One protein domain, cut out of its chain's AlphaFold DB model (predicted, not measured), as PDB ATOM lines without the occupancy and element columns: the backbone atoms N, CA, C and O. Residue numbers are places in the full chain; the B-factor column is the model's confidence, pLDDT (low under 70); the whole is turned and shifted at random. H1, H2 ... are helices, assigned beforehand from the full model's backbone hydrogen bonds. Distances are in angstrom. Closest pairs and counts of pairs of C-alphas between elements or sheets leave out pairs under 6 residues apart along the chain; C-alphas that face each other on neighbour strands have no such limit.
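This is residues 1559 to 1690 and 1718 to 1732 of the 1732 residues of the protein "Nucleoporin 188" of Danio rerio (UniProt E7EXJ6). Four helices, H2 to H5, make an up-and-down bundle, each running against the one before it, with long H3 running along its length. Short H1 packs on the side of H3, and one end, residues 1615 to 1625, sticks out. The 147 printed residues include five named helices, H1 to H5 in chain order, and no named strand: all helix. The whole is compact, radius of gyration of the C-alphas 16.8 A, and only just elongated, spanning 55 by 36 by 27 A.

H1, residues 1561 to 1566, touches residues 1642 to 1650 alone of H3, residues 1623 to 1653, the hub; C-alphas 1561 and 1646 are closest, 5.2 A. H2, residues 1596 to 1615, forms a helical hairpin with H3, closest C-alphas 1603 and 1637, 5.6 A, at a shallow tilt of 21 degrees, opposite ways. H4, residues 1659 to 1684, and H5, residues 1718 to 1731, touch at a tilt of 35.3 degrees, only just steep, opposite ways; C-alphas 1670 and 1727 are closest, 5.6 A. H3 touches H5 with residues 1638 to 1645 alone, closest C-alphas 1638 and 1719, 7.1 A. H2 and H5 are apart. Every O i to N i+4 pair is within hydrogen-bond range in H1, H3, H4 and H5, and 15 of 16 in H2.

H1 begins at C-alpha 1561 (483.738, 393.693, 392.709). H2 is 29.2 A long, H3 45.4 A, H4 35.9 A and H5 20.0 A, ending at C-alpha 1731 (472.630, 401.620, 404.171).

Residues 1691 to 1717 are not printed; C-alphas 1690 and 1718 are 11.1 A apart. The link from H1 to H2 is long. Mean pLDDT of the printed part is 78.8, with residues 1587 to 1591, 1614 to 1626, 1683 to 1690 and 1718 under 70.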
ATOM      1  N   PRO A1559     490.027 393.031 395.022       86.47
ATOM      2  CA  PRO A1559     489.116 391.930 394.745       86.47
ATOM      3  C   PRO A1559     488.162 392.259 393.600       86.47
ATOM      4  O   PRO A1559     487.733 393.411 393.453       86.47
ATOM      5  N   ASP A1560     487.764 391.241 392.838       85.04
ATOM      6  CA  ASP A1560     486.701 391.424 391.861       85.04
ATOM      7  C   ASP A1560     485.431 391.923 392.568       85.04
ATOM      8  O   ASP A1560     485.016 391.381 393.596       85.04
ATOM      9  N   CYS A1561     484.834 392.996 392.048       82.79
ATOM     10  CA  CYS A1561     483.738 393.693 392.709       82.79
ATOM     11  C   CYS A1561     482.505 392.786 392.834       82.79
ATOM     12  O   CYS A1561     481.833 392.791 393.866       82.79
ATOM     13  N   CYS A1562     482.236 391.941 391.835       81.43
ATOM     14  CA  CYS A1562     481.141 390.979 391.910       81.43
ATOM     15  C   CYS A1562     481.458 389.877 392.924       81.43
ATOM     16  O   CYS A1562     480.617 389.567 393.769       81.43
ATOM     17  N   GLN A1563     482.671 389.321 392.883       82.47
ATOM     18  CA  GLN A1563     483.085 388.285 393.826       82.47
ATOM     19  C   GLN A1563     483.040 388.800 395.266       82.47
ATOM     20  O   GLN A1563     482.462 388.142 396.121       82.47
ATOM     21  N   ILE A1564     483.560 389.992 395.564       83.40
ATOM     22  CA  ILE A1564     483.597 390.487 396.944       83.40
ATOM     23  C   ILE A1564     482.217 390.904 397.453       83.40
ATOM     24  O   ILE A1564     481.960 390.821 398.652       83.40
ATOM     25  N   LEU A1565     481.299 391.328 396.581       81.74
ATOM     26  CA  LEU A1565     479.924 391.632 396.981       81.74
ATOM     27  C   LEU A1565     479.111 390.359 397.259       81.74
ATOM     28  O   LEU A1565     478.298 390.359 398.187       81.74
ATOM     29  N   LEU A1566     479.340 389.286 396.493       80.81
ATOM     30  CA  LEU A1566     478.538 388.056 396.534       80.81
ATOM     31  C   LEU A1566     479.132 386.958 397.431       80.81
ATOM     32  O   LEU A1566     478.390 386.306 398.164       80.81
ATOM     33  N   ASP A1567     480.448 386.758 397.403       79.03
ATOM     34  CA  ASP A1567     481.134 385.667 398.095       79.03
ATOM     35  C   ASP A1567     481.501 386.057 399.534       79.03
ATOM     36  O   ASP A1567     482.384 386.882 399.789       79.03
ATOM     37  N   GLN A1568     480.799 385.484 400.513       73.82
ATOM     38  CA  GLN A1568     481.063 385.723 401.935       73.82
ATOM     39  C   GLN A1568     482.345 385.045 402.444       73.82
ATOM     40  O   GLN A1568     482.842 385.464 403.486       73.82
ATOM     41  N   ALA A1569     482.873 384.044 401.731       76.51
ATOM     42  CA  ALA A1569     484.008 383.218 402.150       76.51
ATOM     43  C   ALA A1569     485.320 383.541 401.406       76.51
ATOM     44  O   ALA A1569     486.287 382.791 401.523       76.51
ATOM     45  N   MET A1570     485.362 384.647 400.659       81.97
ATOM     46  CA  MET A1570     486.551 385.103 399.938       81.97
ATOM     47  C   MET A1570     487.766 385.265 400.867       81.97
ATOM     48  O   MET A1570     487.662 385.875 401.936       81.97
ATOM     49  N   ASP A1571     488.933 384.790 400.418       80.86
ATOM     50  CA  ASP A1571     490.202 385.006 401.112       80.86
ATOM     51  C   ASP A1571     490.652 386.468 400.980       80.86
ATOM     52  O   ASP A1571     491.176 386.916 399.960       80.86
ATOM     53  N   LEU A1572     490.435 387.236 402.045       80.82
ATOM     54  CA  LEU A1572     490.828 388.640 402.096       80.82
ATOM     55  C   LEU A1572     492.344 388.827 402.251       80.82
ATOM     56  O   LEU A1572     492.803 389.958 402.104       80.82
ATOM     57  N   ALA A1573     493.121 387.780 402.559       77.95
ATOM     58  CA  ALA A1573     494.570 387.887 402.738       77.95
ATOM     59  C   ALA A1573     495.319 388.075 401.410       77.95
ATOM     60  O   ALA A1573     496.376 388.709 401.398       77.95
ATOM     61  N   GLU A1574     494.759 387.583 400.297       78.52
ATOM     62  CA  GLU A1574     495.301 387.790 398.942       78.52
ATOM     63  C   GLU A1574     495.320 389.283 398.568       78.52
ATOM     64  O   GLU A1574     496.209 389.751 397.858       78.52
ATOM     65  N   TYR A1575     494.387 390.064 399.118       85.04
ATOM     66  CA  TYR A1575     494.187 391.460 398.756       85.04
ATOM     67  C   TYR A1575     494.515 392.397 399.917       85.04
ATOM     68  O   TYR A1575     494.060 392.219 401.044       85.04
ATOM     69  N   ARG A1576     495.263 393.469 399.656       82.90
ATOM     70  CA  ARG A1576     495.664 394.441 400.688       82.90
ATOM     71  C   ARG A1576     494.666 395.583 400.830       82.90
ATOM     72  O   ARG A1576     493.943 395.918 399.891       82.90
ATOM     73  N   THR A1577     494.663 396.211 402.007       86.31
ATOM     74  CA  THR A1577     494.041 397.528 402.184       86.31
ATOM     75  C   THR A1577     494.923 398.553 401.475       86.31
ATOM     76  O   THR A1577     495.998 398.879 401.971       86.31
ATOM     77  N   LEU A1578     494.501 399.025 400.304       88.90
ATOM     78  CA  LEU A1578     495.278 399.971 399.494       88.90
ATOM     79  C   LEU A1578     495.085 401.425 399.945       88.90
ATOM     80  O   LEU A1578     495.987 402.245 399.783       88.90
ATOM     81  N   PHE A1579     493.921 401.731 400.524       89.65
ATOM     82  CA  PHE A1579     493.539 403.068 400.975       89.65
ATOM     83  C   PHE A1579     493.205 403.060 402.464       89.65
ATOM     84  O   PHE A1579     492.430 402.230 402.943       89.65
ATOM     85  N   VAL A1580     493.768 404.010 403.206       87.75
ATOM     86  CA  VAL A1580     493.519 404.170 404.642       87.75
ATOM     87  C   VAL A1580     492.059 404.556 404.890       87.75
ATOM     88  O   VAL A1580     491.484 405.353 404.149       87.75
ATOM     89  N   LEU A1581     491.468 404.017 405.962       84.13
ATOM     90  CA  LEU A1581     490.101 404.289 406.435       84.13
ATOM     91  C   LEU A1581     489.940 405.716 407.001       84.13
ATOM     92  O   LEU A1581     489.618 405.923 408.170       84.13
ATOM     93  N   SER A1582     490.159 406.721 406.157       84.24
ATOM     94  CA  SER A1582     489.886 408.130 406.424       84.24
ATOM     95  C   SER A1582     489.241 408.792 405.200       84.24
ATOM     96  O   SER A1582     489.365 408.327 404.070       84.24
ATOM     97  N   PHE A1583     488.515 409.884 405.435       84.15
ATOM     98  CA  PHE A1583     487.851 410.681 404.395       84.15
ATOM     99  C   PHE A1583     488.514 412.057 404.257       84.15
ATOM    100  O   PHE A1583     487.865 413.059 403.981       84.15
ATOM    101  N   SER A1584     489.822 412.118 404.518       80.79
ATOM    102  CA  SER A1584     490.608 413.341 404.375       80.79
ATOM    103  C   SER A1584     490.682 413.762 402.911       80.79
ATOM    104  O   SER A1584     490.853 412.925 402.024       80.79
ATOM    105  N   THR A1585     490.603 415.066 402.657       75.10
ATOM    106  CA  THR A1585     490.915 415.610 401.336       75.10
ATOM    107  C   THR A1585     492.352 415.246 400.948       75.10
ATOM    108  O   THR A1585     493.229 415.211 401.817       75.10
ATOM    109  N   PRO A1586     492.617 414.960 399.661       72.09
ATOM    110  CA  PRO A1586     493.962 414.640 399.206       72.09
ATOM    111  C   PRO A1586     494.890 415.820 399.514       72.09
ATOM    112  O   PRO A1586     494.585 416.963 399.170       72.09
ATOM    113  N   ALA A1587     496.009 415.539 400.177       69.69
ATOM    114  CA  ALA A1587     497.058 416.510 400.461       69.69
ATOM    115  C   ALA A1587     498.271 416.241 399.562       69.69
ATOM    116  O   ALA A1587     498.494 415.109 399.134       69.69
ATOM    117  N   PHE A1588     499.058 417.278 399.273       67.58
ATOM    118  CA  PHE A1588     500.306 417.134 398.512       67.58
ATOM    119  C   PHE A1588     501.485 416.640 399.366       67.58
ATOM    120  O   PHE A1588     502.520 416.266 398.822       67.58
ATOM    121  N   ASP A1589     501.326 416.658 400.690       66.00
ATOM    122  CA  ASP A1589     502.367 416.323 401.661       66.00
ATOM    123  C   ASP A1589     502.733 414.827 401.632       66.00
ATOM    124  O   ASP A1589     501.858 413.979 401.431       66.00
ATOM    125  N   SER A1590     504.016 414.495 401.823       62.27
ATOM    126  CA  SER A1590     504.538 413.126 401.666       62.27
ATOM    127  C   SER A1590     503.997 412.147 402.700       62.27
ATOM    128  O   SER A1590     503.865 410.956 402.413       62.27
ATOM    129  N   ASP A1591     503.658 412.655 403.878       68.74
ATOM    130  CA  ASP A1591     503.404 411.828 405.055       68.74
ATOM    131  C   ASP A1591     501.932 411.406 405.170       68.74
ATOM    132  O   ASP A1591     501.580 410.528 405.961       68.74
ATOM    133  N   VAL A1592     501.048 411.993 404.355       77.79
ATOM    134  CA  VAL A1592     499.615 411.680 404.373       77.79
ATOM    135  C   VAL A1592     499.324 410.531 403.414       77.79
ATOM    136  O   VAL A1592     499.326 410.700 402.193       77.79
ATOM    137  N   ALA A1593     499.043 409.361 403.986       82.04
ATOM    138  CA  ALA A1593     498.680 408.169 403.234       82.04
ATOM    139  C   ALA A1593     497.357 408.351 402.448       82.04
ATOM    140  O   ALA A1593     496.399 408.917 402.990       82.04
ATOM    141  N   PRO A1594     497.264 407.818 401.213       88.60
ATOM    142  CA  PRO A1594     496.044 407.832 400.414       88.60
ATOM    143  C   PRO A1594     494.888 407.159 401.137       88.60
ATOM    144  O   PRO A1594     495.039 406.093 401.736       88.60
ATOM    145  N   SER A1595     493.714 407.778 401.066       90.30
ATOM    146  CA  SER A1595     492.544 407.356 401.826       90.30
ATOM    147  C   SER A1595     491.298 407.228 400.957       90.30
ATOM    148  O   SER A1595     491.310 407.582 399.777       90.30
ATOM    149  N   PHE A1596     490.197 406.742 401.530       89.54
ATOM    150  CA  PHE A1596     488.899 406.747 400.846       89.54
ATOM    151  C   PHE A1596     488.512 408.162 400.380       89.54
ATOM    152  O   PHE A1596     487.918 408.313 399.314       89.54
ATOM    153  N   GLY A1597     488.930 409.208 401.103       88.50
ATOM    154  CA  GLY A1597     488.764 410.603 400.683       88.50
ATOM    155  C   GLY A1597     489.485 410.953 399.372       88.50
ATOM    156  O   GLY A1597     488.960 411.737 398.582       88.50
ATOM    157  N   THR A1598     490.625 410.320 399.076       90.50
ATOM    158  CA  THR A1598     491.338 410.477 397.797       90.50
ATOM    159  C   THR A1598     490.491 409.986 396.624       90.50
ATOM    160  O   THR A1598     490.329 410.707 395.639       90.50
ATOM    161  N   LEU A1599     489.900 408.791 396.727       91.18
ATOM    162  CA  LEU A1599     489.039 408.219 395.682       91.18
ATOM    163  C   LEU A1599     487.787 409.080 395.453       91.18
ATOM    164  O   LEU A1599     487.415 409.377 394.318       91.18
ATOM    165  N   MET A1600     487.185 409.573 396.535       88.97
ATOM    166  CA  MET A1600     486.027 410.467 396.466       88.97
ATOM    167  C   MET A1600     486.367 411.806 395.805       88.97
ATOM    168  O   MET A1600     485.631 412.285 394.940       88.97
ATOM    169  N   ALA A1601     487.519 412.387 396.143       89.18
ATOM    170  CA  ALA A1601     488.029 413.575 395.469       89.18
ATOM    171  C   ALA A1601     488.312 413.312 393.982       89.18
ATOM    172  O   ALA A1601     488.026 414.169 393.153       89.18
ATOM    173  N   THR A1602     488.794 412.118 393.633       90.31
ATOM    174  CA  THR A1602     489.054 411.708 392.245       90.31
ATOM    175  C   THR A1602     487.772 411.734 391.412       90.31
ATOM    176  O   THR A1602     487.742 412.320 390.329       90.31
ATOM    177  N   ILE A1603     486.684 411.165 391.943       88.57
ATOM    178  CA  ILE A1603     485.370 411.170 391.286       88.57
ATOM    179  C   ILE A1603     484.850 412.606 391.136       88.57
ATOM    180  O   ILE A1603     484.366 412.980 390.068       88.57
ATOM    181  N   ASN A1604     484.994 413.435 392.174       86.97
ATOM    182  CA  ASN A1604     484.598 414.846 392.134       86.97
ATOM    183  C   ASN A1604     485.385 415.657 391.093       86.97
ATOM    184  O   ASN A1604     484.799 416.468 390.378       86.97
ATOM    185  N   VAL A1605     486.696 415.432 390.976       88.40
ATOM    186  CA  VAL A1605     487.544 416.062 389.956       88.40
ATOM    187  C   VAL A1605     487.085 415.663 388.558       88.40
ATOM    188  O   VAL A1605     486.872 416.540 387.721       88.40
ATOM    189  N   ALA A1606     486.877 414.366 388.314       86.61
ATOM    190  CA  ALA A1606     486.414 413.877 387.020       86.61
ATOM    191  C   ALA A1606     485.043 414.473 386.653       86.61
ATOM    192  O   ALA A1606     484.878 414.996 385.552       86.61
ATOM    193  N   LEU A1607     484.096 414.503 387.598       83.83
ATOM    194  CA  LEU A1607     482.792 415.162 387.449       83.83
ATOM    195  C   LEU A1607     482.909 416.664 387.167       83.83
ATOM    196  O   LEU A1607     482.193 417.196 386.315       83.83
ATOM    197  N   SER A1608     483.803 417.359 387.871       83.19
ATOM    198  CA  SER A1608     484.023 418.791 387.680       83.19
ATOM    199  C   SER A1608     484.579 419.084 386.287       83.19
ATOM    200  O   SER A1608     484.078 419.994 385.628       83.19
ATOM    201  N   MET A1609     485.570 418.319 385.821       84.75
ATOM    202  CA  MET A1609     486.129 418.461 384.472       84.75
ATOM    203  C   MET A1609     485.091 418.138 383.393       84.75
ATOM    204  O   MET A1609     484.966 418.877 382.418       84.75
ATOM    205  N   LEU A1610     484.287 417.091 383.594       79.08
ATOM    206  CA  LEU A1610     483.187 416.727 382.699       79.08
ATOM    207  C   LEU A1610     482.172 417.881 382.561       79.08
ATOM    208  O   LEU A1610     481.751 418.218 381.455       79.08
ATOM    209  N   GLY A1611     481.836 418.541 383.676       73.00
ATOM    210  CA  GLY A1611     480.955 419.711 383.697       73.00
ATOM    211  C   GLY A1611     481.556 420.973 383.061       73.00
ATOM    212  O   GLY A1611     480.817 421.809 382.546       73.00
ATOM    213  N   GLU A1612     482.878 421.141 383.071       73.90
ATOM    214  CA  GLU A1612     483.547 422.265 382.401       73.90
ATOM    215  C   GLU A1612     483.597 422.116 380.883       73.90
ATOM    216  O   GLU A1612     483.394 423.105 380.174       73.90
ATOM    217  N   ILE A1613     483.805 420.893 380.389       70.48
ATOM    218  CA  ILE A1613     483.791 420.589 378.952       70.48
ATOM    219  C   ILE A1613     482.422 420.935 378.340       70.48
ATOM    220  O   ILE A1613     482.360 421.402 377.209       70.48
ATOM    221  N   GLU A1614     481.315 420.780 379.081       60.77
ATOM    222  CA  GLU A1614     479.988 421.214 378.609       60.77
ATOM    223  C   GLU A1614     479.777 422.736 378.633       60.77
ATOM    224  O   GLU A1614     479.029 423.260 377.805       60.77
ATOM    225  N   LYS A1615     480.400 423.455 379.580       61.79
ATOM    226  CA  LYS A1615     480.247 424.916 379.708       61.79
ATOM    227  C   LYS A1615     480.993 425.675 378.613       61.79
ATOM    228  O   LYS A1615     480.508 426.713 378.169       61.79
ATOM    229  N   LYS A1616     482.146 425.171 378.164       51.58
ATOM    230  CA  LYS A1616     482.921 425.754 377.059       51.58
ATOM    231  C   LYS A1616     482.383 425.276 375.703       51.58
ATOM    232  O   LYS A1616     482.987 424.440 375.043       51.58
ATOM    233  N   LYS A1617     481.240 425.817 375.271       41.05
ATOM    234  CA  LYS A1617     480.800 425.753 373.863       41.05
ATOM    235  C   LYS A1617     481.478 426.871 373.056       41.05
ATOM    236  O   LYS A1617     480.816 427.820 372.653       41.05
ATOM    237  N   GLU A1618     482.783 426.755 372.824       36.28
ATOM    238  CA  GLU A1618     483.500 427.518 371.790       36.28
ATOM    239  C   GLU A1618     484.269 426.546 370.876       36.28
ATOM    240  O   GLU A1618     484.775 425.532 371.360       36.28
ATOM    241  N   PRO A1619     484.324 426.784 369.553       44.33
ATOM    242  CA  PRO A1619     484.479 425.723 368.557       44.33
ATOM    243  C   PRO A1619     485.940 425.379 368.200       44.33
ATOM    244  O   PRO A1619     486.210 424.990 367.068       44.33
ATOM    245  N   LEU A1620     486.894 425.512 369.131       40.89
ATOM    246  CA  LEU A1620     488.329 425.340 368.829       40.89
ATOM    247  C   LEU A1620     488.933 423.958 369.138       40.89
ATOM    248  O   LEU A1620     490.119 423.757 368.893       40.89
ATOM    249  N   ILE A1621     488.158 422.996 369.641       42.87
ATOM    250  CA  ILE A1621     488.637 421.623 369.869       42.87
ATOM    251  C   ILE A1621     487.967 420.719 368.836       42.87
ATOM    252  O   ILE A1621     486.746 420.770 368.674       42.87
ATOM    253  N   SER A1622     488.759 419.909 368.128       49.96
ATOM    254  CA  SER A1622     488.237 418.908 367.195       49.96
ATOM    255  C   SER A1622     487.156 418.065 367.900       49.96
ATOM    256  O   SER A1622     487.259 417.752 369.096       49.96
ATOM    257  N   SER A1623     486.064 417.731 367.205       56.43
ATOM    258  CA  SER A1623     484.969 416.987 367.849       56.43
ATOM    259  C   SER A1623     485.429 415.619 368.363       56.43
ATOM    260  O   SER A1623     484.855 415.103 369.320       56.43
ATOM    261  N   GLU A1624     486.476 415.056 367.757       60.29
ATOM    262  CA  GLU A1624     487.086 413.784 368.145       60.29
ATOM    263  C   GLU A1624     487.852 413.879 369.469       60.29
ATOM    264  O   GLU A1624     487.586 413.080 370.366       60.29
ATOM    265  N   ASP A1625     488.717 414.883 369.658       62.24
ATOM    266  CA  ASP A1625     489.500 415.035 370.897       62.24
ATOM    267  C   ASP A1625     488.597 415.251 372.115       62.24
ATOM    268  O   ASP A1625     488.818 414.706 373.200       62.24
ATOM    269  N   THR A1626     487.525 416.021 371.923       67.58
ATOM    270  CA  THR A1626     486.539 416.287 372.977       67.58
ATOM    271  C   THR A1626     485.794 415.008 373.369       67.58
ATOM    272  O   THR A1626     485.527 414.773 374.551       67.58
ATOM    273  N   GLN A1627     485.465 414.165 372.386       71.75
ATOM    274  CA  GLN A1627     484.803 412.884 372.612       71.75
ATOM    275  C   GLN A1627     485.743 411.881 373.293       71.75
ATOM    276  O   GLN A1627     485.337 411.210 374.244       71.75
ATOM    277  N   ALA A1628     487.010 411.833 372.876       73.13
ATOM    278  CA  ALA A1628     488.040 411.013 373.499       73.13
ATOM    279  C   ALA A1628     488.259 411.408 374.968       73.13
ATOM    280  O   ALA A1628     488.245 410.548 375.847       73.13
ATOM    281  N   LEU A1629     488.355 412.707 375.267       78.39
ATOM    282  CA  LEU A1629     488.510 413.200 376.637       78.39
ATOM    283  C   LEU A1629     487.302 412.857 377.522       78.39
ATOM    284  O   LEU A1629     487.468 412.410 378.658       78.39
ATOM    285  N   LYS A1630     486.080 413.009 376.996       79.73
ATOM    286  CA  LYS A1630     484.847 412.589 377.683       79.73
ATOM    287  C   LYS A1630     484.843 411.091 377.986       79.73
ATOM    288  O   LYS A1630     484.497 410.699 379.097       79.73
ATOM    289  N   SER A1631     485.254 410.269 377.022       80.20
ATOM    290  CA  SER A1631     485.351 408.818 377.201       80.20
ATOM    291  C   SER A1631     486.386 408.449 378.277       80.20
ATOM    292  O   SER A1631     486.122 407.614 379.138       80.20
ATOM    293  N   LEU A1632     487.519 409.155 378.323       84.05
ATOM    294  CA  LEU A1632     488.568 408.947 379.319       84.05
ATOM    295  C   LEU A1632     488.127 409.337 380.742       84.05
ATOM    296  O   LEU A1632     488.441 408.634 381.702       84.05
ATOM    297  N   LEU A1633     487.365 410.427 380.891       86.83
ATOM    298  CA  LEU A1633     486.776 410.826 382.177       86.83
ATOM    299  C   LEU A1633     485.779 409.781 382.692       86.83
ATOM    300  O   LEU A1633     485.795 409.448 383.878       86.83
ATOM    301  N   MET A1634     484.941 409.241 381.801       84.28
ATOM    302  CA  MET A1634     484.015 408.156 382.134       84.28
ATOM    303  C   MET A1634     484.757 406.897 382.581       84.28
ATOM    304  O   MET A1634     484.462 406.361 383.649       84.28
ATOM    305  N   PHE A1635     485.784 406.497 381.826       86.66
ATOM    306  CA  PHE A1635     486.660 405.383 382.181       86.66
ATOM    307  C   PHE A1635     487.318 405.575 383.555       86.66
ATOM    308  O   PHE A1635     487.341 404.657 384.372       86.66
ATOM    309  N   SER A1636     487.826 406.777 383.842       88.49
ATOM    310  CA  SER A1636     488.427 407.101 385.143       88.49
ATOM    311  C   SER A1636     487.438 406.911 386.291       88.49
ATOM    312  O   SER A1636     487.776 406.305 387.306       88.49
ATOM    313  N   MET A1637     486.212 407.425 386.145       88.03
ATOM    314  CA  MET A1637     485.189 407.310 387.186       88.03
ATOM    315  C   MET A1637     484.789 405.857 387.425       88.03
ATOM    316  O   MET A1637     484.711 405.448 388.580       88.03
ATOM    317  N   GLU A1638     484.576 405.080 386.360       87.06
ATOM    318  CA  GLU A1638     484.227 403.658 386.437       87.06
ATOM    319  C   GLU A1638     485.268 402.868 387.241       87.06
ATOM    320  O   GLU A1638     484.938 402.231 388.244       87.06
ATOM    321  N   ASN A1639     486.547 403.000 386.882       89.80
ATOM    322  CA  ASN A1639     487.634 402.337 387.601       89.80
ATOM    323  C   ASN A1639     487.758 402.831 389.052       89.80
ATOM    324  O   ASN A1639     487.953 402.030 389.965       89.80
ATOM    325  N   CYS A1640     487.598 404.136 389.297       92.03
ATOM    326  CA  CYS A1640     487.674 404.694 390.648       92.03
ATOM    327  C   CYS A1640     486.575 404.149 391.564       92.03
ATOM    328  O   CYS A1640     486.847 403.701 392.676       92.03
ATOM    329  N   PHE A1641     485.331 404.146 391.088       89.63
ATOM    330  CA  PHE A1641     484.217 403.559 391.821       89.63
ATOM    331  C   PHE A1641     484.420 402.060 392.052       89.63
ATOM    332  O   PHE A1641     484.070 401.571 393.123       89.63
ATOM    333  N   TYR A1642     484.987 401.331 391.088       90.26
ATOM    334  CA  TYR A1642     485.252 399.904 391.247       90.26
ATOM    335  C   TYR A1642     486.227 399.668 392.401       90.26
ATOM    336  O   TYR A1642     485.925 398.916 393.329       90.26
ATOM    337  N   VAL A1643     487.365 400.368 392.377       91.23
ATOM    338  CA  VAL A1643     488.388 400.316 393.431       91.23
ATOM    339  C   VAL A1643     487.791 400.727 394.779       91.23
ATOM    340  O   VAL A1643     488.017 400.052 395.782       91.23
ATOM    341  N   LEU A1644     486.976 401.786 394.805       91.60
ATOM    342  CA  LEU A1644     486.305 402.287 396.002       91.60
ATOM    343  C   LEU A1644     485.361 401.252 396.620       91.60
ATOM    344  O   LEU A1644     485.452 400.985 397.818       91.60
ATOM    345  N   VAL A1645     484.458 400.676 395.822       89.96
ATOM    346  CA  VAL A1645     483.484 399.677 396.285       89.96
ATOM    347  C   VAL A1645     484.210 398.424 396.756       89.96
ATOM    348  O   VAL A1645     483.951 397.947 397.860       89.96
ATOM    349  N   SER A1646     485.161 397.928 395.964       90.53
ATOM    350  CA  SER A1646     485.913 396.721 396.295       90.53
ATOM    351  C   SER A1646     486.696 396.881 397.604       90.53
ATOM    352  O   SER A1646     486.544 396.079 398.528       90.53
ATOM    353  N   GLN A1647     487.443 397.978 397.767       90.91
ATOM    354  CA  GLN A1647     488.177 398.262 399.007       90.91
ATOM    355  C   GLN A1647     487.244 398.527 400.197       90.91
ATOM    356  O   GLN A1647     487.544 398.103 401.314       90.91
ATOM    357  N   ALA A1648     486.096 399.176 399.986       89.71
ATOM    358  CA  ALA A1648     485.125 399.413 401.049       89.71
ATOM    359  C   ALA A1648     484.531 398.103 401.579       89.71
ATOM    360  O   ALA A1648     484.515 397.878 402.789       89.71
ATOM    361  N   VAL A1649     484.079 397.214 400.688       88.79
ATOM    362  CA  VAL A1649     483.530 395.905 401.073       88.79
ATOM    363  C   VAL A1649     484.606 395.054 401.738       88.79
ATOM    364  O   VAL A1649     484.322 394.406 402.748       88.79
ATOM    365  N   ARG A1650     485.846 395.111 401.240       88.96
ATOM    366  CA  ARG A1650     486.995 394.437 401.849       88.96
ATOM    367  C   ARG A1650     487.164 394.874 403.304       88.96
ATOM    368  O   ARG A1650     487.194 394.022 404.183       88.96
ATOM    369  N   CYS A1651     487.173 396.179 403.578       88.08
ATOM    370  CA  CYS A1651     487.250 396.719 404.940       88.08
ATOM    371  C   CYS A1651     486.028 396.368 405.810       88.08
ATOM    372  O   CYS A1651     486.165 396.159 407.015       88.08
ATOM    373  N   LEU A1652     484.822 396.290 405.233       86.78
ATOM    374  CA  LEU A1652     483.618 395.871 405.963       86.78
ATOM    375  C   LEU A1652     483.667 394.387 406.356       86.78
ATOM    376  O   LEU A1652     483.201 394.032 407.444       86.78
ATOM    377  N   LYS A1653     484.243 393.531 405.504       87.29
ATOM    378  CA  LYS A1653     484.411 392.093 405.760       87.29
ATOM    379  C   LYS A1653     485.635 391.770 406.619       87.29
ATOM    380  O   LYS A1653     485.590 390.791 407.354       87.29
ATOM    381  N   ASP A1654     486.671 392.605 406.597       85.55
ATOM    382  CA  ASP A1654     487.900 392.395 407.363       85.55
ATOM    383  C   ASP A1654     487.623 392.423 408.885       85.55
ATOM    384  O   ASP A1654     487.157 393.444 409.411       85.55
ATOM    385  N   PRO A1655     487.856 391.323 409.624       80.71
ATOM    386  CA  PRO A1655     487.648 391.279 411.069       80.71
ATOM    387  C   PRO A1655     488.634 392.160 411.856       80.71
ATOM    388  O   PRO A1655     488.328 392.508 412.994       80.71
ATOM    389  N   ALA A1656     489.776 392.553 411.276       83.37
ATOM    390  CA  ALA A1656     490.755 393.423 411.930       83.37
ATOM    391  C   ALA A1656     490.294 394.888 412.027       83.37
ATOM    392  O   ALA A1656     490.805 395.653 412.847       83.37
ATOM    393  N   VAL A1657     489.316 395.295 411.211       85.16
ATOM    394  CA  VAL A1657     488.779 396.659 411.225       85.16
ATOM    395  C   VAL A1657     487.772 396.812 412.363       85.16
ATOM    396  O   VAL A1657     486.813 396.044 412.478       85.16
ATOM    397  N   SER A1658     487.953 397.841 413.196       87.10
ATOM    398  CA  SER A1658     487.075 398.077 414.342       87.10
ATOM    399  C   SER A1658     485.625 398.319 413.900       87.10
ATOM    400  O   SER A1658     485.354 398.950 412.876       87.10
ATOM    401  N   HIS A1659     484.654 397.865 414.698       85.03
ATOM    402  CA  HIS A1659     483.234 398.083 414.391       85.03
ATOM    403  C   HIS A1659     482.886 399.582 414.282       85.03
ATOM    404  O   HIS A1659     482.000 399.969 413.519       85.03
ATOM    405  N   ARG A1660     483.605 400.442 415.017       86.44
ATOM    406  CA  ARG A1660     483.470 401.902 414.932       86.44
ATOM    407  C   ARG A1660     483.877 402.420 413.553       86.44
ATOM    408  O   ARG A1660     483.144 403.217 412.973       86.44
ATOM    409  N   ASP A1661     485.002 401.948 413.026       86.25
ATOM    410  CA  ASP A1661     485.498 402.367 411.714       86.25
ATOM    411  C   ASP A1661     484.617 401.827 410.588       86.25
ATOM    412  O   ASP A1661     484.327 402.559 409.645       86.25
ATOM    413  N   LYS A1662     484.092 400.601 410.722       86.80
ATOM    414  CA  LYS A1662     483.085 400.059 409.793       86.80
ATOM    415  C   LYS A1662     481.830 400.925 409.759       86.80
ATOM    416  O   LYS A1662     481.356 401.266 408.680       86.80
ATOM    417  N   GLN A1663     481.308 401.320 410.923       86.05
ATOM    418  CA  GLN A1663     480.122 402.176 410.993       86.05
ATOM    419  C   GLN A1663     480.383 403.559 410.385       86.05
ATOM    420  O   GLN A1663     479.545 404.065 409.640       86.05
ATOM    421  N   ARG A1664     481.556 404.144 410.655       86.22
ATOM    422  CA  ARG A1664     481.982 405.411 410.049       86.22
ATOM    423  C   ARG A1664     482.084 405.294 408.529       86.22
ATOM    424  O   ARG A1664     481.536 406.133 407.826       86.22
ATOM    425  N   LEU A1665     482.720 404.235 408.027       86.43
ATOM    426  CA  LEU A1665     482.827 403.951 406.599       86.43
ATOM    427  C   LEU A1665     481.440 403.848 405.951       86.43
ATOM    428  O   LEU A1665     481.214 404.466 404.915       86.43
ATOM    429  N   LYS A1666     480.497 403.125 406.577       86.91
ATOM    430  CA  LYS A1666     479.118 403.023 406.080       86.91
ATOM    431  C   LYS A1666     478.425 404.386 406.003       86.91
ATOM    432  O   LYS A1666     477.787 404.682 404.996       86.91
ATOM    433  N   GLN A1667     478.538 405.200 407.055       87.33
ATOM    434  CA  GLN A1667     477.897 406.516 407.134       87.33
ATOM    435  C   GLN A1667     478.426 407.472 406.060       87.33
ATOM    436  O   GLN A1667     477.633 407.981 405.272       87.33
ATOM    437  N   GLU A1668     479.745 407.650 406.005       86.61
ATOM    438  CA  GLU A1668     480.420 408.582 405.092       86.61
ATOM    439  C   GLU A1668     480.278 408.150 403.623       86.61
ATOM    440  O   GLU A1668     479.957 408.961 402.758       86.61
ATOM    441  N   LEU A1669     480.434 406.853 403.311       86.19
ATOM    442  CA  LEU A1669     480.202 406.372 401.943       86.19
ATOM    443  C   LEU A1669     478.742 406.527 401.536       86.19
ATOM    444  O   LEU A1669     478.471 406.930 400.409       86.19
ATOM    445  N   SER A1670     477.795 406.222 402.426       85.27
ATOM    446  CA  SER A1670     476.374 406.388 402.125       85.27
ATOM    447  C   SER A1670     476.032 407.849 401.829       85.27
ATOM    448  O   SER A1670     475.323 408.108 400.854       85.27
ATOM    449  N   SER A1671     476.513 408.806 402.632       86.55
ATOM    450  CA  SER A1671     476.247 410.235 402.418       86.55
ATOM    451  C   SER A1671     476.897 410.750 401.139       86.55
ATOM    452  O   SER A1671     476.222 411.339 400.290       86.55
ATOM    453  N   GLU A1672     478.188 410.494 400.962       85.48
ATOM    454  CA  GLU A1672     478.944 411.043 399.845       85.48
ATOM    455  C   GLU A1672     478.553 410.397 398.509       85.48
ATOM    456  O   GLU A1672     478.287 411.102 397.534       85.48
ATOM    457  N   LEU A1673     478.415 409.064 398.445       84.98
ATOM    458  CA  LEU A1673     477.987 408.384 397.217       84.98
ATOM    459  C   LEU A1673     476.545 408.725 396.845       84.98
ATOM    460  O   LEU A1673     476.247 408.839 395.661       84.98
ATOM    461  N   SER A1674     475.645 408.935 397.814       84.53
ATOM    462  CA  SER A1674     474.287 409.417 397.509       84.53
ATOM    463  C   SER A1674     474.322 410.806 396.868       84.53
ATOM    464  O   SER A1674     473.599 411.071 395.903       84.53
ATOM    465  N   THR A1675     475.202 411.680 397.362       85.06
ATOM    466  CA  THR A1675     475.401 413.032 396.827       85.06
ATOM    467  C   THR A1675     475.994 412.983 395.416       85.06
ATOM    468  O   THR A1675     475.476 413.628 394.496       85.06
ATOM    469  N   LEU A1676     477.005 412.141 395.200       83.14
ATOM    470  CA  LEU A1676     477.608 411.894 393.890       83.14
ATOM    471  C   LEU A1676     476.617 411.293 392.893       83.14
ATOM    472  O   LEU A1676     476.484 411.816 391.791       83.14
ATOM    473  N   LEU A1677     475.870 410.254 393.280       81.34
ATOM    474  CA  LEU A1677     474.827 409.645 392.451       81.34
ATOM    475  C   LEU A1677     473.782 410.681 392.042       81.34
ATOM    476  O   LEU A1677     473.389 410.721 390.881       81.34
ATOM    477  N   SER A1678     473.363 411.568 392.953       81.01
ATOM    478  CA  SER A1678     472.422 412.645 392.614       81.01
ATOM    479  C   SER A1678     472.981 413.605 391.552       81.01
ATOM    480  O   SER A1678     472.249 414.053 390.666       81.01
ATOM    481  N   THR A1679     474.287 413.878 391.602       79.73
ATOM    482  CA  THR A1679     474.996 414.737 390.646       79.73
ATOM    483  C   THR A1679     475.184 414.031 389.303       79.73
ATOM    484  O   THR A1679     474.886 414.615 388.261       79.73
ATOM    485  N   LEU A1680     475.569 412.753 389.318       75.65
ATOM    486  CA  LEU A1680     475.671 411.900 388.134       75.65
ATOM    487  C   LEU A1680     474.314 411.750 387.445       75.65
ATOM    488  O   LEU A1680     474.218 412.017 386.257       75.65
ATOM    489  N   PHE A1681     473.232 411.433 388.162       76.09
ATOM    490  CA  PHE A1681     471.893 411.350 387.563       76.09
ATOM    491  C   PHE A1681     471.454 412.668 386.907       76.09
ATOM    492  O   PHE A1681     470.778 412.640 385.878       76.09
ATOM    493  N   ARG A1682     471.841 413.830 387.457       71.48
ATOM    494  CA  ARG A1682     471.611 415.132 386.799       71.48
ATOM    495  C   ARG A1682     472.411 415.273 385.508       71.48
ATOM    496  O   ARG A1682     471.886 415.831 384.548       71.48
ATOM    497  N   PHE A1683     473.646 414.790 385.503       65.32
ATOM    498  CA  PHE A1683     474.507 414.796 384.329       65.32
ATOM    499  C   PHE A1683     473.974 413.846 383.241       65.32
ATOM    500  O   PHE A1683     473.802 414.257 382.098       65.32
ATOM    501  N   PHE A1684     473.587 412.617 383.603       66.79
ATOM    502  CA  PHE A1684     473.154 411.596 382.645       66.79
ATOM    503  C   PHE A1684     471.836 411.896 381.925       66.79
ATOM    504  O   PHE A1684     471.661 411.544 380.760       66.79
ATOM    505  N   ARG A1685     470.932 412.645 382.568       61.35
ATOM    506  CA  ARG A1685     469.704 413.144 381.924       61.35
ATOM    507  C   ARG A1685     469.955 414.093 380.744       61.35
ATOM    508  O   ARG A1685     469.014 414.396 380.020       61.35
ATOM    509  N   ARG A1686     471.175 414.615 380.563       56.59
ATOM    510  CA  ARG A1686     471.509 415.586 379.502       56.59
ATOM    511  C   ARG A1686     472.089 414.957 378.228       56.59
ATOM    512  O   ARG A1686     472.367 415.692 377.285       56.59
ATOM    513  N   GLY A1687     472.189 413.626 378.166       54.41
ATOM    514  CA  GLY A1687     472.769 412.885 377.040       54.41
ATOM    515  C   GLY A1687     474.264 412.650 377.254       54.41
ATOM    516  O   GLY A1687     475.038 413.600 377.345       54.41
ATOM    517  N   SER A1688     474.674 411.387 377.382       51.61
ATOM    518  CA  SER A1688     475.973 411.041 377.974       51.61
ATOM    519  C   SER A1688     476.926 410.296 377.050       51.61
ATOM    520  O   SER A1688     476.483 409.484 376.238       51.61
ATOM    521  N   PRO A1689     478.239 410.542 377.193       56.05
ATOM    522  CA  PRO A1689     479.278 409.722 376.587       56.05
ATOM    523  C   PRO A1689     479.348 408.352 377.277       56.05
ATOM    524  O   PRO A1689     479.208 408.268 378.492       56.05
ATOM    525  N   SER A1690     479.590 407.299 376.500       58.72
ATOM    526  CA  SER A1690     479.848 405.946 377.002       58.72
ATOM    527  C   SER A1690     481.317 405.772 377.393       58.72
ATOM    528  O   SER A1690     482.207 406.256 376.684       58.72
ATOM    529  N   PRO A1718     475.170 400.410 383.541       69.12
ATOM    530  CA  PRO A1718     475.023 399.299 384.490       69.12
ATOM    531  C   PRO A1718     475.862 399.499 385.752       69.12
ATOM    532  O   PRO A1718     475.476 399.147 386.866       69.12
ATOM    533  N   PHE A1719     477.010 400.136 385.570       73.45
ATOM    534  CA  PHE A1719     477.945 400.442 386.624       73.45
ATOM    535  C   PHE A1719     477.399 401.465 387.647       73.45
ATOM    536  O   PHE A1719     477.582 401.302 388.852       73.45
ATOM    537  N   ILE A1720     476.630 402.472 387.224       76.00
ATOM    538  CA  ILE A1720     475.970 403.418 388.147       76.00
ATOM    539  C   ILE A1720     474.892 402.704 388.965       76.00
ATOM    540  O   ILE A1720     474.720 402.988 390.154       76.00
ATOM    541  N   GLN A1721     474.190 401.741 388.356       78.94
ATOM    542  CA  GLN A1721     473.241 400.894 389.079       78.94
ATOM    543  C   GLN A1721     473.947 400.026 390.125       78.94
ATOM    544  O   GLN A1721     473.422 399.882 391.228       78.94
ATOM    545  N   LEU A1722     475.144 399.506 389.824       79.01
ATOM    546  CA  LEU A1722     475.972 398.781 390.791       79.01
ATOM    547  C   LEU A1722     476.348 399.671 391.983       79.01
ATOM    548  O   LEU A1722     476.154 399.265 393.127       79.01
ATOM    549  N   VAL A1723     476.798 400.906 391.738       81.78
ATOM    550  CA  VAL A1723     477.102 401.868 392.814       81.78
ATOM    551  C   VAL A1723     475.845 402.188 393.629       81.78
ATOM    552  O   VAL A1723     475.889 402.201 394.858       81.78
ATOM    553  N   GLN A1724     474.690 402.377 392.983       82.61
ATOM    554  CA  GLN A1724     473.421 402.595 393.681       82.61
ATOM    555  C   GLN A1724     473.005 401.380 394.528       82.61
ATOM    556  O   GLN A1724     472.513 401.545 395.648       82.61
ATOM    557  N   ALA A1725     473.192 400.164 394.013       81.50
ATOM    558  CA  ALA A1725     472.924 398.928 394.738       81.50
ATOM    559  C   ALA A1725     473.859 398.779 395.944       81.50
ATOM    560  O   ALA A1725     473.386 398.468 397.038       81.50
ATOM    561  N   PHE A1726     475.144 399.089 395.774       83.77
ATOM    562  CA  PHE A1726     476.123 399.113 396.854       83.77
ATOM    563  C   PHE A1726     475.744 400.121 397.945       83.77
ATOM    564  O   PHE A1726     475.703 399.755 399.114       83.77
ATOM    565  N   VAL A1727     475.367 401.354 397.589       82.89
ATOM    566  CA  VAL A1727     474.900 402.354 398.569       82.89
ATOM    567  C   VAL A1727     473.701 401.831 399.358       82.89
ATOM    568  O   VAL A1727     473.685 401.930 400.583       82.89
ATOM    569  N   ARG A1728     472.725 401.200 398.691       81.55
ATOM    570  CA  ARG A1728     471.584 400.563 399.374       81.55
ATOM    571  C   ARG A1728     472.018 399.416 400.287       81.55
ATOM    572  O   ARG A1728     471.421 399.239 401.341       81.55
ATOM    573  N   GLN A1729     473.012 398.624 399.889       79.94
ATOM    574  CA  GLN A1729     473.547 397.528 400.699       79.94
ATOM    575  C   GLN A1729     474.315 398.037 401.921       79.94
ATOM    576  O   GLN A1729     474.224 397.427 402.974       79.94
ATOM    577  N   VAL A1730     475.044 399.143 401.791       79.73
ATOM    578  CA  VAL A1730     475.772 399.799 402.884       79.73
ATOM    579  C   VAL A1730     474.818 400.479 403.871       79.73
ATOM    580  O   VAL A1730     475.089 400.484 405.071       79.73
ATOM    581  N   GLN A1731     473.717 401.048 403.366       79.59
ATOM    582  CA  GLN A1731     472.630 401.620 404.171       79.59
ATOM    583  C   GLN A1731     471.836 400.560 404.942       79.59
ATOM    584  O   GLN A1731     471.283 400.875 405.997       79.59
ATOM    585  N   ARG A1732     471.753 399.340 404.402       72.82
ATOM    586  CA  ARG A1732     471.229 398.160 405.100       72.82
ATOM    587  C   ARG A1732     472.241 397.648 406.132       72.82
ATOM    588  O   ARG A1732     471.753 397.150 407.166       72.82
TER     589      ARG A1732